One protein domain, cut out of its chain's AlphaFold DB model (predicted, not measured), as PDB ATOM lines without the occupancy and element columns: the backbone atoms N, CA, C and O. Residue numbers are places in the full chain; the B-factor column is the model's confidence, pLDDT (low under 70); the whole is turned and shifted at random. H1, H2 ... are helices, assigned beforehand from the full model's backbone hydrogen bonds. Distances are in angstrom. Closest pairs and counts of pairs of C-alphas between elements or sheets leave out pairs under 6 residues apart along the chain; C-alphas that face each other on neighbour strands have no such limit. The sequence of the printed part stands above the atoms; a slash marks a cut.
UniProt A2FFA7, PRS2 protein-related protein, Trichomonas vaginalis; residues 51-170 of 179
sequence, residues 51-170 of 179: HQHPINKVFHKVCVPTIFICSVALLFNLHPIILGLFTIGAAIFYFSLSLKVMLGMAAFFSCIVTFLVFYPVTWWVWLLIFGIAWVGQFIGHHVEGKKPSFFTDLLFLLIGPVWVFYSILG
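What this domain is: This is residues 51 to 170 of the 179 residues of the protein "PRS2 protein-related protein" of Trichomonas vaginalis (UniProt A2FFA7). Two long helices, H1 and H4, lie side by side and run opposite ways, and a second pair, the hairpin of H2 and H3, stands at an angle to them at the end of H1, making a V. The short last helix, H5, sits inside the V, packed on H1 on the side away from H4. The printed part has 120 residues with five named helices, in the order H1, H2, H3, H4, H5, and no named strand; the class is all helix. It is compact, with a radius of gyration of the C-alphas of 14.6 A, and its C-alphas span 39 by 35 by 25 A.

Where its parts are: H1, residues 54 to 78, is the longest helix; it begins with C-alpha 54 at (158.373, 172.839, 209.566) and measures 35.8 A from first to last C-alpha. H2, residues 80 to 97, is 25.7 A long. H3, residues 99 to 118, is 28.4 A long and ends with C-alpha 118 at (144.492, 194.881, 234.396). H4, residues 123 to 144, is 31.7 A long. H5, residues 156 to 169, is 20.0 A long and ends with C-alpha 169 at (139.092, 175.236, 216.285).

How they stand to each other: H1 is the hub and touches the four other helices. It touches H4 at a shallow tilt of 24 degrees, opposite ways; their closest C-alphas, of Asn 56 and Gly 140, are 3.9 A apart. With residues 72 to 76 alone H1 touches H2, and the two form a hairpin at a steep tilt of 42 degrees; the closest C-alphas, of Leu 75 and Leu 83, are 5.3 A apart. H2 and H3 form a hairpin at a shallow tilt of 22 degrees, closest at the C-alphas of Tyr 94 and Met 102, 4.6 A apart. H3 touches H1 at a steep tilt of 61 degrees, closest at the C-alphas of Ile 69 and Ile 112, 6.8 A apart. H5 touches H1 at a steep tilt of 61 degrees, opposite ways, closest at the C-alphas of Pro 65 and Pro 161, 5.6 A apart. H3 and H5 only just touch, with 3 pairs of C-alphas within 8 A. H2 and H4 are apart. The helix packing is mostly crossed, but only just. In H2, H3 and H4 every O i to N i+4 pair is within hydrogen-bond range; in H1 20 of 21 are, and in H5 8 of 10.

The domain as a whole: The two C-alphas farthest apart, of Phe 118 and Gly 145, are 41.1 A apart. The printed part has no cut. The link from H4 to H5, with 11 residues, is long; the other links are tight. The mean pLDDT of the printed part is 87.8, and residues 51 to 52, 150 to 154, 163 to 164 and 167 to 170 are under 70.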
ATOM      1  N   HIS A  51     153.789 176.527 201.844       50.97
ATOM      2  CA  HIS A  51     154.711 176.594 202.976       50.97
ATOM      3  C   HIS A  51     154.770 175.209 203.597       50.97
ATOM      4  O   HIS A  51     153.791 174.739 204.179       50.97
ATOM      5  N   GLN A  52     155.867 174.492 203.379       64.19
ATOM      6  CA  GLN A  52     156.055 173.134 203.880       64.19
ATOM      7  C   GLN A  52     157.110 173.060 204.964       64.19
ATOM      8  O   GLN A  52     157.022 172.144 205.786       64.19
ATOM      9  N   HIS A  53     158.028 174.026 205.024       78.94
ATOM     10  CA  HIS A  53     159.139 173.937 205.945       78.94
ATOM     11  C   HIS A  53     158.631 173.980 207.398       78.94
ATOM     12  O   HIS A  53     157.967 174.943 207.802       78.94
ATOM     13  N   PRO A  54     158.914 172.946 208.212       83.62
ATOM     14  CA  PRO A  54     158.373 172.839 209.566       83.62
ATOM     15  C   PRO A  54     158.778 174.035 210.436       83.62
ATOM     16  O   PRO A  54     157.955 174.547 211.189       83.62
ATOM     17  N   ILE A  55     160.003 174.543 210.257       84.94
ATOM     18  CA  ILE A  55     160.509 175.729 210.965       84.94
ATOM     19  C   ILE A  55     159.654 176.967 210.666       84.94
ATOM     20  O   ILE A  55     159.213 177.648 211.587       84.94
ATOM     21  N   ASN A  56     159.353 177.231 209.394       86.69
ATOM     22  CA  ASN A  56     158.543 178.379 209.001       86.69
ATOM     23  C   ASN A  56     157.113 178.277 209.553       86.69
ATOM     24  O   ASN A  56     156.573 179.253 210.059       86.69
ATOM     25  N   LYS A  57     156.517 177.076 209.551       83.94
ATOM     26  CA  LYS A  57     155.199 176.847 210.172       83.94
ATOM     27  C   LYS A  57     155.206 177.142 211.673       83.94
ATOM     28  O   LYS A  57     154.228 177.690 212.175       83.94
ATOM     29  N   VAL A  58     156.272 176.772 212.386       87.75
ATOM     30  CA  VAL A  58     156.416 177.054 213.823       87.75
ATOM     31  C   VAL A  58     156.538 178.556 214.064       87.75
ATOM     32  O   VAL A  58     155.750 179.093 214.840       87.75
ATOM     33  N   PHE A  59     157.442 179.242 213.354       89.94
ATOM     34  CA  PHE A  59     157.564 180.698 213.452       89.94
ATOM     35  C   PHE A  59     156.242 181.387 213.123       89.94
ATOM     36  O   PHE A  59     155.774 182.190 213.917       89.94
ATOM     37  N   HIS A  60     155.554 180.988 212.054       85.38
ATOM     38  CA  HIS A  60     154.270 181.581 211.688       85.38
ATOM     39  C   HIS A  60     153.201 181.403 212.777       85.38
ATOM     40  O   HIS A  60     152.496 182.352 213.109       85.38
ATOM     41  N   LYS A  61     153.100 180.212 213.383       85.31
ATOM     42  CA  LYS A  61     152.128 179.940 214.455       85.31
ATOM     43  C   LYS A  61     152.386 180.735 215.736       85.31
ATOM     44  O   LYS A  61     151.434 180.994 216.462       85.31
ATOM     45  N   VAL A  62     153.635 181.104 216.020       90.12
ATOM     46  CA  VAL A  62     154.010 181.839 217.241       90.12
ATOM     47  C   VAL A  62     154.090 183.345 216.986       90.12
ATOM     48  O   VAL A  62     153.487 184.140 217.706       90.12
ATOM     49  N   CYS A  63     154.806 183.752 215.942       92.31
ATOM     50  CA  CYS A  63     155.057 185.147 215.619       92.31
ATOM     51  C   CYS A  63     153.787 185.866 215.160       92.31
ATOM     52  O   CYS A  63     153.580 186.990 215.590       92.31
ATOM     53  N   VAL A  64     152.900 185.250 214.366       89.88
ATOM     54  CA  VAL A  64     151.696 185.951 213.864       89.88
ATOM     55  C   VAL A  64     150.737 186.368 214.985       89.88
ATOM     56  O   VAL A  64     150.398 187.552 215.038       89.88
ATOM     57  N   PRO A  65     150.327 185.482 215.918       90.44
ATOM     58  CA  PRO A  65     149.520 185.907 217.061       90.44
ATOM     59  C   PRO A  65     150.238 186.942 217.929       90.44
ATOM     60  O   PRO A  65     149.617 187.908 218.361       90.44
ATOM     61  N   THR A  66     151.551 186.782 218.137       94.69
ATOM     62  CA  THR A  66     152.357 187.715 218.941       94.69
ATOM     63  C   THR A  66     152.390 189.111 218.319       94.69
ATOM     64  O   THR A  66     152.169 190.099 219.016       94.69
ATOM     65  N   ILE A  67     152.606 189.201 217.003       94.38
ATOM     66  CA  ILE A  67     152.585 190.452 216.237       94.38
ATOM     67  C   ILE A  67     151.213 191.115 216.375       94.38
ATOM     68  O   ILE A  67     151.153 192.298 216.693       94.38
ATOM     69  N   PHE A  68     150.119 190.362 216.212       93.81
ATOM     70  CA  PHE A  68     148.767 190.906 216.355       93.81
ATOM     71  C   PHE A  68     148.491 191.439 217.769       93.81
ATOM     72  O   PHE A  68     148.010 192.563 217.907       93.81
ATOM     73  N   ILE A  69     148.846 190.685 218.817       95.38
ATOM     74  CA  ILE A  69     148.709 191.126 220.217       95.38
ATOM     75  C   ILE A  69     149.479 192.428 220.445       95.38
ATOM     76  O   ILE A  69     148.927 193.385 220.988       95.38
ATOM     77  N   CYS A  70     150.733 192.488 219.994       96.69
ATOM     78  CA  CYS A  70     151.559 193.678 220.147       96.69
ATOM     79  C   CYS A  70     150.995 194.872 219.364       96.69
ATOM     80  O   CYS A  70     151.004 195.979 219.889       96.69
ATOM     81  N   SER A  71     150.449 194.671 218.159       95.38
ATOM     82  CA  SER A  71     149.770 195.735 217.408       95.38
ATOM     83  C   SER A  71     148.597 196.320 218.196       95.38
ATOM     84  O   SER A  71     148.503 197.536 218.335       95.38
ATOM     85  N   VAL A  72     147.734 195.472 218.765       96.31
ATOM     86  CA  VAL A  72     146.611 195.923 219.605       96.31
ATOM     87  C   VAL A  72     147.118 196.663 220.846       96.31
ATOM     88  O   VAL A  72     146.608 197.735 221.166       96.31
ATOM     89  N   ALA A  73     148.155 196.148 221.510       97.25
ATOM     90  CA  ALA A  73     148.737 196.770 222.697       97.25
ATOM     91  C   ALA A  73     149.403 198.128 222.418       97.25
ATOM     92  O   ALA A  73     149.291 199.054 223.224       97.25
ATOM     93  N   LEU A  74     150.062 198.272 221.267       97.56
ATOM     94  CA  LEU A  74     150.635 199.539 220.820       97.56
ATOM     95  C   LEU A  74     149.536 200.559 220.510       97.56
ATOM     96  O   LEU A  74     149.635 201.696 220.960       97.56
ATOM     97  N   LEU A  75     148.457 200.159 219.825       96.94
ATOM     98  CA  LEU A  75     147.300 201.032 219.581       96.94
ATOM     99  C   LEU A  75     146.600 201.444 220.884       96.94
ATOM    100  O   LEU A  75     146.209 202.602 221.025       96.94
ATOM    101  N   PHE A  76     146.492 200.521 221.844       97.06
ATOM    102  CA  PHE A  76     145.955 200.781 223.180       97.06
ATOM    103  C   PHE A  76     146.774 201.837 223.931       97.06
ATOM    104  O   PHE A  76     146.201 202.756 224.508       97.06
ATOM    105  N   ASN A  77     148.106 201.743 223.883       96.81
ATOM    106  CA  ASN A  77     148.999 202.732 224.493       96.81
ATOM    107  C   ASN A  77     149.070 204.055 223.709       96.81
ATOM    108  O   ASN A  77     149.476 205.067 224.275       96.81
ATOM    109  N   LEU A  78     148.720 204.052 222.419       96.69
ATOM    110  CA  LEU A  78     148.790 205.229 221.560       96.69
ATOM    111  C   LEU A  78     147.604 206.169 221.789       96.69
ATOM    112  O   LEU A  78     147.802 207.327 222.151       96.69
ATOM    113  N   HIS A  79     146.378 205.701 221.524       96.81
ATOM    114  CA  HIS A  79     145.178 206.526 221.669       96.81
ATOM    115  C   HIS A  79     143.880 205.692 221.601       96.81
ATOM    116  O   HIS A  79     143.695 204.934 220.641       96.81
ATOM    117  N   PRO A  80     142.907 205.894 222.513       94.69
ATOM    118  CA  PRO A  80     141.679 205.091 222.556       94.69
ATOM    119  C   PRO A  80     140.812 205.223 221.296       94.69
ATOM    120  O   PRO A  80     140.227 204.240 220.852       94.69
ATOM    121  N   ILE A  81     140.759 206.407 220.670       96.81
ATOM    122  CA  ILE A  81     139.996 206.593 219.418       96.81
ATOM    123  C   ILE A  81     140.599 205.761 218.277       96.81
ATOM    124  O   ILE A  81     139.858 205.142 217.518       96.81
ATOM    125  N   ILE A  82     141.931 205.701 218.169       96.25
ATOM    126  CA  ILE A  82     142.598 204.942 217.100       96.25
ATOM    127  C   ILE A  82     142.348 203.445 217.301       96.25
ATOM    128  O   ILE A  82     141.999 202.747 216.348       96.25
ATOM    129  N   LEU A  83     142.443 202.965 218.546       95.94
ATOM    130  CA  LEU A  83     142.072 201.595 218.895       95.94
ATOM    131  C   LEU A  83     140.605 201.298 218.539       95.94
ATOM    132  O   LEU A  83     140.315 200.250 217.964       95.94
ATOM    133  N   GLY A  84     139.686 202.219 218.837       95.31
ATOM    134  CA  GLY A  84     138.265 202.091 218.504       95.31
ATOM    135  C   GLY A  84     138.015 201.967 216.998       95.31
ATOM    136  O   GLY A  84     137.334 201.037 216.566       95.31
ATOM    137  N   LEU A  85     138.621 202.840 216.187       96.31
ATOM    138  CA  LEU A  85     138.518 202.787 214.723       96.31
ATOM    139  C   LEU A  85     139.086 201.481 214.154       96.31
ATOM    140  O   LEU A  85     138.446 200.850 213.314       96.31
ATOM    141  N   PHE A  86     140.248 201.042 214.650       94.44
ATOM    142  CA  PHE A  86     140.829 199.752 214.275       94.44
ATOM    143  C   PHE A  86     139.888 198.589 214.621       94.44
ATOM    144  O   PHE A  86     139.673 197.707 213.794       94.44
ATOM    145  N   THR A  87     139.286 198.614 215.813       94.06
ATOM    146  CA  THR A  87     138.362 197.572 216.286       94.06
ATOM    147  C   THR A  87     137.125 197.479 215.396       94.06
ATOM    148  O   THR A  87     136.739 196.381 214.999       94.06
ATOM    149  N   ILE A  88     136.528 198.617 215.029       95.62
ATOM    150  CA  ILE A  88     135.366 198.670 214.130       95.62
ATOM    151  C   ILE A  88     135.737 198.130 212.744       95.62
ATOM    152  O   ILE A  88     135.034 197.269 212.215       95.62
ATOM    153  N   GLY A  89     136.861 198.579 212.174       93.88
ATOM    154  CA  GLY A  89     137.337 198.095 210.876       93.88
ATOM    155  C   GLY A  89     137.609 196.586 210.874       93.88
ATOM    156  O   GLY A  89     137.156 195.876 209.976       93.88
ATOM    157  N   ALA A  90     138.272 196.078 211.915       92.50
ATOM    158  CA  ALA A  90     138.521 194.651 212.092       92.50
ATOM    159  C   ALA A  90     137.216 193.854 212.255       92.50
ATOM    160  O   ALA A  90     137.080 192.787 211.662       92.50
ATOM    161  N   ALA A  91     136.231 194.370 212.996       92.94
ATOM    162  CA  ALA A  91     134.931 193.722 213.159       92.94
ATOM    163  C   ALA A  91     134.169 193.616 211.828       92.94
ATOM    164  O   ALA A  91     133.665 192.542 211.507       92.94
ATOM    165  N   ILE A  92     134.142 194.690 211.028       93.75
ATOM    166  CA  ILE A  92     133.541 194.690 209.682       93.75
ATOM    167  C   ILE A  92     134.240 193.659 208.791       93.75
ATOM    168  O   ILE A  92     133.581 192.842 208.142       93.75
ATOM    169  N   PHE A  93     135.574 193.652 208.801       90.56
ATOM    170  CA  PHE A  93     136.371 192.688 208.053       90.56
ATOM    171  C   PHE A  93     136.056 191.243 208.473       90.56
ATOM    172  O   PHE A  93     135.711 190.418 207.628       90.56
ATOM    173  N   TYR A  94     136.083 190.922 209.768       89.38
ATOM    174  CA  TYR A  94     135.798 189.565 210.242       89.38
ATOM    175  C   TYR A  94     134.346 189.139 210.034       89.38
ATOM    176  O   TYR A  94     134.091 187.962 209.774       89.38
ATOM    177  N   PHE A  95     133.401 190.076 210.085       90.50
ATOM    178  CA  PHE A  95     132.010 189.807 209.744       90.50
ATOM    179  C   PHE A  95     131.850 189.424 208.267       90.50
ATOM    180  O   PHE A  95     131.131 188.471 207.969       90.50
ATOM    181  N   SER A  96     132.584 190.086 207.360       89.50
ATOM    182  CA  SER A  96     132.595 189.739 205.928       89.50
ATOM    183  C   SER A  96     133.147 188.335 205.633       89.50
ATOM    184  O   SER A  96     132.814 187.754 204.604       89.50
ATOM    185  N   LEU A  97     133.940 187.765 206.551       83.50
ATOM    186  CA  LEU A  97     134.434 186.387 206.471       83.50
ATOM    187  C   LEU A  97     133.379 185.388 206.963       83.50
ATOM    188  O   LEU A  97     133.022 184.460 206.244       83.50
ATOM    189  N   SER A  98     132.910 185.541 208.207       87.12
ATOM    190  CA  SER A  98     131.736 184.841 208.753       87.12
ATOM    191  C   SER A  98     131.423 185.319 210.174       87.12
ATOM    192  O   SER A  98     132.323 185.697 210.927       87.12
ATOM    193  N   LEU A  99     130.168 185.164 210.612       86.56
ATOM    194  CA  LEU A  99     129.771 185.470 211.993       86.56
ATOM    195  C   LEU A  99     130.598 184.695 213.038       86.56
ATOM    196  O   LEU A  99     130.975 185.252 214.063       86.56
ATOM    197  N   LYS A 100     130.926 183.421 212.775       86.88
ATOM    198  CA  LYS A 100     131.718 182.589 213.701       86.88
ATOM    199  C   LYS A 100     133.139 183.129 213.890       86.88
ATOM    200  O   LYS A 100     133.622 183.170 215.019       86.88
ATOM    201  N   VAL A 101     133.791 183.566 212.809       86.62
ATOM    202  CA  VAL A 101     135.123 184.194 212.877       86.62
ATOM    203  C   VAL A 101     135.053 185.518 213.607       86.62
ATOM    204  O   VAL A 101     135.881 185.762 214.476       86.62
ATOM    205  N   MET A 102     134.059 186.348 213.284       91.25
ATOM    206  CA  MET A 102     133.863 187.630 213.951       91.25
ATOM    207  C   MET A 102     133.733 187.454 215.463       91.25
ATOM    208  O   MET A 102     134.462 188.106 216.202       91.25
ATOM    209  N   LEU A 103     132.875 186.541 215.929       91.44
ATOM    210  CA  LEU A 103     132.712 186.270 217.361       91.44
ATOM    211  C   LEU A 103     134.003 185.739 217.998       91.44
ATOM    212  O   LEU A 103     134.384 186.188 219.076       91.44
ATOM    213  N   GLY A 104     134.699 184.824 217.321       90.38
ATOM    214  CA  GLY A 104     135.966 184.273 217.799       90.38
ATOM    215  C   GLY A 104     137.070 185.321 217.942       90.38
ATOM    216  O   GLY A 104     137.706 185.426 218.990       90.38
ATOM    217  N   MET A 105     137.257 186.145 216.912       91.31
ATOM    218  CA  MET A 105     138.235 187.231 216.920       91.31
ATOM    219  C   MET A 105     137.841 188.355 217.881       91.31
ATOM    220  O   MET A 105     138.718 188.909 218.538       91.31
ATOM    221  N   ALA A 106     136.549 188.662 218.028       93.31
ATOM    222  CA  ALA A 106     136.061 189.625 219.015       93.31
ATOM    223  C   ALA A 106     136.338 189.154 220.449       93.31
ATOM    224  O   ALA A 106     136.792 189.949 221.271       93.31
ATOM    225  N   ALA A 107     136.138 187.865 220.742       93.62
ATOM    226  CA  ALA A 107     136.494 187.285 222.034       93.62
ATOM    227  C   ALA A 107     138.009 187.373 222.280       93.62
ATOM    228  O   ALA A 107     138.432 187.871 223.320       93.62
ATOM    229  N   PHE A 108     138.827 186.983 221.296       92.44
ATOM    230  CA  PHE A 108     140.287 187.070 221.396       92.44
ATOM    231  C   PHE A 108     140.775 188.510 221.618       92.44
ATOM    232  O   PHE A 108     141.568 188.763 222.525       92.44
ATOM    233  N   PHE A 109     140.254 189.471 220.853       94.44
ATOM    234  CA  PHE A 109     140.552 190.894 221.020       94.44
ATOM    235  C   PHE A 109     140.138 191.403 222.406       94.44
ATOM    236  O   PHE A 109     140.909 192.095 223.069       94.44
ATOM    237  N   SER A 110     138.952 191.009 222.881       95.38
ATOM    238  CA  SER A 110     138.458 191.380 224.211       95.38
ATOM    239  C   SER A 110     139.356 190.839 225.324       95.38
ATOM    240  O   SER A 110     139.624 191.558 226.285       95.38
ATOM    241  N   CYS A 111     139.879 189.615 225.189       95.81
ATOM    242  CA  CYS A 111     140.862 189.063 226.123       95.81
ATOM    243  C   CYS A 111     142.146 189.904 226.171       95.81
ATOM    244  O   CYS A 111     142.634 190.189 227.262       95.81
ATOM    245  N   ILE A 112     142.665 190.337 225.016       95.94
ATOM    246  CA  ILE A 112     143.861 191.191 224.945       95.94
ATOM    247  C   ILE A 112     143.601 192.528 225.641       95.94
ATOM    248  O   ILE A 112     144.363 192.917 226.520       95.94
ATOM    249  N   VAL A 113     142.512 193.222 225.293       96.25
ATOM    250  CA  VAL A 113     142.184 194.526 225.893       96.25
ATOM    251  C   VAL A 113     141.961 194.396 227.398       96.25
ATOM    252  O   VAL A 113     142.490 195.197 228.161       96.25
ATOM    253  N   THR A 114     141.246 193.359 227.838       97.06
ATOM    254  CA  THR A 114     141.033 193.088 229.267       97.06
ATOM    255  C   THR A 114     142.369 192.891 229.981       97.06
ATOM    256  O   THR A 114     142.617 193.528 231.001       97.06
ATOM    257  N   PHE A 115     143.265 192.074 229.421       96.75
ATOM    258  CA  PHE A 115     144.608 191.883 229.965       96.75
ATOM    259  C   PHE A 115     145.374 193.208 230.086       96.75
ATOM    260  O   PHE A 115     145.944 193.476 231.137       96.75
ATOM    261  N   LEU A 116     145.338 194.063 229.060       96.69
ATOM    262  CA  LEU A 116     146.038 195.355 229.055       96.69
ATOM    263  C   LEU A 116     145.483 196.356 230.076       96.69
ATOM    264  O   LEU A 116     146.244 197.164 230.604       96.69
ATOM    265  N   VAL A 117     144.180 196.301 230.368       96.75
ATOM    266  CA  VAL A 117     143.555 197.133 231.408       96.75
ATOM    267  C   VAL A 117     144.013 196.704 232.805       96.75
ATOM    268  O   VAL A 117     144.322 197.561 233.628       96.75
ATOM    269  N   PHE A 118     144.078 195.396 233.081       97.75
ATOM    270  CA  PHE A 118     144.492 194.881 234.396       97.75
ATOM    271  C   PHE A 118     146.012 194.865 234.599       97.75
ATOM    272  O   PHE A 118     146.480 195.002 235.729       97.75
ATOM    273  N   TYR A 119     146.780 194.715 233.521       96.44
ATOM    274  CA  TYR A 119     148.238 194.639 233.532       96.44
ATOM    275  C   TYR A 119     148.821 195.667 232.554       96.44
ATOM    276  O   TYR A 119     149.278 195.304 231.465       96.44
ATOM    277  N   PRO A 120     148.799 196.963 232.912       93.06
ATOM    278  CA  PRO A 120     149.321 198.009 232.049       93.06
ATOM    279  C   PRO A 120     150.837 197.860 231.908       93.06
ATOM    280  O   PRO A 120     151.599 197.994 232.864       93.06
ATOM    281  N   VAL A 121     151.276 197.597 230.681       95.06
ATOM    282  CA  VAL A 121     152.688 197.502 230.304       95.06
ATOM    283  C   VAL A 121     153.004 198.628 229.326       95.06
ATOM    284  O   VAL A 121     152.257 198.849 228.369       95.06
ATOM    285  N   THR A 122     154.116 199.330 229.554       95.44
ATOM    286  CA  THR A 122     154.532 200.481 228.743       95.44
ATOM    287  C   THR A 122     154.791 200.097 227.284       95.44
ATOM    288  O   THR A 122     155.335 199.032 226.989       95.44
ATOM    289  N   TRP A 123     154.461 201.004 226.361       96.88
ATOM    290  CA  TRP A 123     154.559 200.804 224.910       96.88
ATOM    291  C   TRP A 123     155.915 200.276 224.408       96.88
ATOM    292  O   TRP A 123     155.938 199.487 223.466       96.88
ATOM    293  N   TRP A 124     157.043 200.658 225.021       97.38
ATOM    294  CA  TRP A 124     158.374 200.236 224.562       97.38
ATOM    295  C   TRP A 124     158.616 198.730 224.741       97.38
ATOM    296  O   TRP A 124     159.318 198.129 223.930       97.38
ATOM    297  N   VAL A 125     157.992 198.097 225.743       97.75
ATOM    298  CA  VAL A 125     158.053 196.638 225.936       97.75
ATOM    299  C   VAL A 125     157.332 195.937 224.786       97.75
ATOM    300  O   VAL A 125     157.874 195.016 224.181       97.75
ATOM    301  N   TRP A 126     156.134 196.411 224.435       97.56
ATOM    302  CA  TRP A 126     155.376 195.882 223.302       97.56
ATOM    303  C   TRP A 126     156.105 196.095 221.982       97.56
ATOM    304  O   TRP A 126     156.114 195.197 221.146       97.56
ATOM    305  N   LEU A 127     156.769 197.241 221.810       97.75
ATOM    306  CA  LEU A 127     157.580 197.513 220.627       97.75
ATOM    307  C   LEU A 127     158.775 196.555 220.519       97.75
ATOM    308  O   LEU A 127     159.066 196.059 219.430       97.75
ATOM    309  N   LEU A 128     159.438 196.251 221.638       98.12
ATOM    310  CA  LEU A 128     160.530 195.280 221.681       98.12
ATOM    311  C   LEU A 128     160.046 193.878 221.282       98.12
ATOM    312  O   LEU A 128     160.638 193.249 220.405       98.12
ATOM    313  N   ILE A 129     158.948 193.405 221.881       98.06
ATOM    314  CA  ILE A 129     158.366 192.089 221.572       98.06
ATOM    315  C   ILE A 129     157.903 192.034 220.110       98.06
ATOM    316  O   ILE A 129     158.158 191.046 219.423       98.06
ATOM    317  N   PHE A 130     157.287 193.109 219.610       96.81
ATOM    318  CA  PHE A 130     156.883 193.244 218.212       96.81
ATOM    319  C   PHE A 130     158.078 193.097 217.266       96.81
ATOM    320  O   PHE A 130     158.016 192.319 216.314       96.81
ATOM    321  N   GLY A 131     159.187 193.785 217.555       97.19
ATOM    322  CA  GLY A 131     160.427 193.675 216.788       97.19
ATOM    323  C   GLY A 131     160.990 192.252 216.782       97.19
ATOM    324  O   GLY A 131     161.286 191.713 215.717       97.19
ATOM    325  N   ILE A 132     161.068 191.605 217.949       98.00
ATOM    326  CA  ILE A 132     161.546 190.215 218.076       98.00
ATOM    327  C   ILE A 132     160.654 189.252 217.282       98.00
ATOM    328  O   ILE A 132     161.160 188.386 216.563       98.00
ATOM    329  N   ALA A 133     159.332 189.408 217.369       95.62
ATOM    330  CA  ALA A 133     158.389 188.558 216.654       95.62
ATOM    331  C   ALA A 133     158.516 188.717 215.129       95.62
ATOM    332  O   ALA A 133     158.485 187.718 214.412       95.62
ATOM    333  N   TRP A 134     158.735 189.938 214.633       94.12
ATOM    334  CA  TRP A 134     159.031 190.180 213.219       94.12
ATOM    335  C   TRP A 134     160.338 189.540 212.768       94.12
ATOM    336  O   TRP A 134     160.364 188.895 211.722       94.12
ATOM    337  N   VAL A 135     161.404 189.659 213.564       94.88
ATOM    338  CA  VAL A 135     162.682 188.992 213.273       94.88
ATOM    339  C   VAL A 135     162.479 187.480 213.158       94.88
ATOM    340  O   VAL A 135     162.900 186.886 212.168       94.88
ATOM    341  N   GLY A 136     161.765 186.862 214.105       93.81
ATOM    342  CA  GLY A 136     161.422 185.437 214.044       93.81
ATOM    343  C   GLY A 136     160.627 185.071 212.786       93.81
ATOM    344  O   GLY A 136     160.961 184.110 212.091       93.81
ATOM    345  N   GLN A 137     159.624 185.879 212.436       90.50
ATOM    346  CA  GLN A 137     158.826 185.678 211.230       90.50
ATOM    347  C   GLN A 137     159.688 185.741 209.958       90.50
ATOM    348  O   GLN A 137     159.549 184.900 209.069       90.50
ATOM    349  N   PHE A 138     160.623 186.693 209.878       91.00
ATOM    350  CA  PHE A 138     161.547 186.798 208.750       91.00
ATOM    351  C   PHE A 138     162.526 185.631 208.674       91.00
ATOM    352  O   PHE A 138     162.787 185.154 207.572       91.00
ATOM    353  N   ILE A 139     163.011 185.120 209.809       92.12
ATOM    354  CA  ILE A 139     163.837 183.907 209.845       92.12
ATOM    355  C   ILE A 139     163.059 182.722 209.260       92.12
ATOM    356  O   ILE A 139     163.576 182.026 208.387       92.12
ATOM    357  N   GLY A 140     161.802 182.524 209.671       88.62
ATOM    358  CA  GLY A 140     160.944 181.468 209.123       88.62
ATOM    359  C   GLY A 140     160.803 181.554 207.598       88.62
ATOM    360  O   GLY A 140     161.018 180.570 206.889       88.62
ATOM    361  N   HIS A 141     160.527 182.752 207.086       87.06
ATOM    362  CA  HIS A 141     160.403 183.007 205.650       87.06
ATOM    363  C   HIS A 141     161.720 182.850 204.880       87.06
ATOM    364  O   HIS A 141     161.718 182.329 203.762       87.06
ATOM    365  N   HIS A 142     162.841 183.259 205.477       87.81
ATOM    366  CA  HIS A 142     164.169 183.103 204.893       87.81
ATOM    367  C   HIS A 142     164.527 181.624 204.714       87.81
ATOM    368  O   HIS A 142     164.956 181.232 203.633       87.81
ATOM    369  N   VAL A 143     164.262 180.793 205.728       88.19
ATOM    370  CA  VAL A 143     164.481 179.338 205.665       88.19
ATOM    371  C   VAL A 143     163.611 178.673 204.589       88.19
ATOM    372  O   VAL A 143     164.058 177.746 203.924       88.19
ATOM    373  N   GLU A 144     162.382 179.148 204.374       82.44
ATOM    374  CA  GLU A 144     161.514 178.651 203.290       82.44
ATOM    375  C   GLU A 144     161.928 179.187 201.901       82.44
ATOM    376  O   GLU A 144     161.458 178.691 200.878       82.44
ATOM    377  N   GLY A 145     162.765 180.227 201.831       81.31
ATOM    378  CA  GLY A 145     163.111 180.910 200.581       81.31
ATOM    379  C   GLY A 145     161.939 181.672 199.947       81.31
ATOM    380  O   GLY A 145     161.971 181.986 198.758       81.31
ATOM    381  N   LYS A 146     160.882 181.967 200.720       76.38
ATOM    382  CA  LYS A 146     159.668 182.650 200.242       76.38
ATOM    383  C   LYS A 146     159.474 183.981 200.940       76.38
ATOM    384  O   LYS A 146     159.488 184.049 202.165       76.38
ATOM    385  N   LYS A 147     159.205 185.029 200.158       76.31
ATOM    386  CA  LYS A 147     158.920 186.366 200.692       76.31
ATOM    387  C   LYS A 147     157.650 186.347 201.562       76.31
ATOM    388  O   LYS A 147     156.706 185.630 201.224       76.31
ATOM    389  N   PRO A 148     157.610 187.110 202.664       75.94
ATOM    390  CA  PRO A 148     156.411 187.225 203.482       75.94
ATOM    391  C   PRO A 148     155.331 188.035 202.762       75.94
ATOM    392  O   PRO A 148     155.589 189.145 202.295       75.94
ATOM    393  N   SER A 149     154.106 187.503 202.732       70.00
ATOM    394  CA  SER A 149     152.939 188.144 202.103       70.00
ATOM    395  C   SER A 149     152.501 189.442 202.792       70.00
ATOM    396  O   SER A 149     151.697 190.194 202.257       70.00
ATOM    397  N   PHE A 150     153.044 189.758 203.967       66.75
ATOM    398  CA  PHE A 150     152.763 191.024 204.645       66.75
ATOM    399  C   PHE A 150     153.149 192.253 203.811       66.75
ATOM    400  O   PHE A 150     152.425 193.240 203.808       66.75
ATOM    401  N   PHE A 151     154.261 192.200 203.068       60.00
ATOM    402  CA  PHE A 151     154.673 193.337 202.234       60.00
ATOM    403  C   PHE A 151     153.763 193.560 201.024       60.00
ATOM    404  O   PHE A 151     153.845 194.611 200.396       60.00
ATOM    405  N   THR A 152     152.932 192.574 200.680       59.22
ATOM    406  CA  THR A 152     151.982 192.683 199.572       59.22
ATOM    407  C   THR A 152     150.629 193.239 200.001       59.22
ATOM    408  O   THR A 152     149.980 193.866 199.174       59.22
ATOM    409  N   ASP A 153     150.215 193.069 201.263       66.06
ATOM    410  CA  ASP A 153     148.966 193.653 201.764       66.06
ATOM    411  C   ASP A 153     148.968 193.771 203.300       66.06
ATOM    412  O   ASP A 153     149.196 192.796 204.021       66.06
ATOM    413  N   LEU A 154     148.660 194.964 203.813       67.25
ATOM    414  CA  LEU A 154     148.507 195.215 205.247       67.25
ATOM    415  C   LEU A 154     147.329 194.418 205.840       67.25
ATOM    416  O   LEU A 154     147.363 194.054 207.017       67.25
ATOM    417  N   LEU A 155     146.322 194.067 205.028       74.56
ATOM    418  CA  LEU A 155     145.213 193.193 205.422       74.56
ATOM    419  C   LEU A 155     145.679 191.781 205.794       74.56
ATOM    420  O   LEU A 155     145.000 191.112 206.580       74.56
ATOM    421  N   PHE A 156     146.865 191.335 205.352       76.69
ATOM    422  CA  PHE A 156     147.431 190.067 205.827       76.69
ATOM    423  C   PHE A 156     147.659 190.051 207.342       76.69
ATOM    424  O   PHE A 156     147.637 188.971 207.937       76.69
ATOM    425  N   LEU A 157     147.801 191.216 207.989       78.75
ATOM    426  CA  LEU A 157     147.856 191.314 209.449       78.75
ATOM    427  C   LEU A 157     146.544 190.862 210.107       78.75
ATOM    428  O   LEU A 157     146.579 190.251 211.172       78.75
ATOM    429  N   LEU A 158     145.398 191.137 209.476       82.56
ATOM    430  CA  LEU A 158     144.084 190.721 209.970       82.56
ATOM    431  C   LEU A 158     143.772 189.270 209.599       82.56
ATOM    432  O   LEU A 158     143.144 188.563 210.384       82.56
ATOM    433  N   ILE A 159     144.233 188.820 208.429       79.38
ATOM    434  CA  ILE A 159     144.027 187.456 207.926       79.38
ATOM    435  C   ILE A 159     144.850 186.439 208.727       79.38
ATOM    436  O   ILE A 159     144.332 185.387 209.095       79.38
ATOM    437  N   GLY A 160     146.119 186.732 209.029       78.00
ATOM    438  CA  GLY A 160     147.041 185.799 209.689       78.00
ATOM    439  C   GLY A 160     146.502 185.166 210.988       78.00
ATOM    440  O   GLY A 160     146.476 183.937 211.092       78.00
ATOM    441  N   PRO A 161     146.012 185.955 211.961       76.62
ATOM    442  CA  PRO A 161     145.428 185.439 213.203       76.62
ATOM    443  C   PRO A 161     144.219 184.525 212.981       76.62
ATOM    444  O   PRO A 161     144.051 183.538 213.695       76.62
ATOM    445  N   VAL A 162     143.408 184.802 211.957       80.56
ATOM    446  CA  VAL A 162     142.231 183.992 211.615       80.56
ATOM    447  C   VAL A 162     142.641 182.581 211.185       80.56
ATOM    448  O   VAL A 162     141.994 181.612 211.573       80.56
ATOM    449  N   TRP A 163     143.749 182.426 210.455       69.31
ATOM    450  CA  TRP A 163     144.272 181.102 210.088       69.31
ATOM    451  C   TRP A 163     144.741 180.294 211.296       69.31
ATOM    452  O   TRP A 163     144.527 179.080 211.350       69.31
ATOM    453  N   VAL A 164     145.342 180.957 212.286       68.56
ATOM    454  CA  VAL A 164     145.698 180.309 213.555       68.56
ATOM    455  C   VAL A 164     144.431 179.887 214.297       68.56
ATOM    456  O   VAL A 164     144.347 178.753 214.765       68.56
ATOM    457  N   PHE A 165     143.411 180.743 214.320       71.50
ATOM    458  CA  PHE A 165     142.122 180.446 214.938       71.50
ATOM    459  C   PHE A 165     141.415 179.248 214.284       71.50
ATOM    460  O   PHE A 165     140.985 178.330 214.983       71.50
ATOM    461  N   TYR A 166     141.374 179.187 212.949       70.75
ATOM    462  CA  TYR A 166     140.854 178.031 212.209       70.75
ATOM    463  C   TYR A 166     141.605 176.741 212.541       70.75
ATOM    464  O   TYR A 166     140.980 175.708 212.789       70.75
ATOM    465  N   SER A 167     142.939 176.809 212.612       65.50
ATOM    466  CA  SER A 167     143.766 175.658 212.979       65.50
ATOM    467  C   SER A 167     143.511 175.168 214.406       65.50
ATOM    468  O   SER A 167     143.666 173.974 214.642       65.50
ATOM    469  N   ILE A 168     143.171 176.054 215.348       66.69
ATOM    470  CA  ILE A 168     142.887 175.689 216.746       66.69
ATOM    471  C   ILE A 168     141.478 175.102 216.878       66.69
ATOM    472  O   ILE A 168     141.296 174.105 217.569       66.69
ATOM    473  N   LEU A 169     140.485 175.685 216.200       67.00
ATOM    474  CA  LEU A 169     139.092 175.236 216.285       67.00
ATOM    475  C   LEU A 169     138.763 174.018 215.411       67.00
ATOM    476  O   LEU A 169     137.644 173.511 215.477       67.00
ATOM    477  N   GLY A 170     139.687 173.571 214.558       64.88
ATOM    478  CA  GLY A 170     139.422 172.497 213.595       64.88
ATOM    479  C   GLY A 170     138.363 172.869 212.550       64.88
ATOM    480  O   GLY A 170     137.743 171.990 211.954       64.88
TER     481      GLY A 170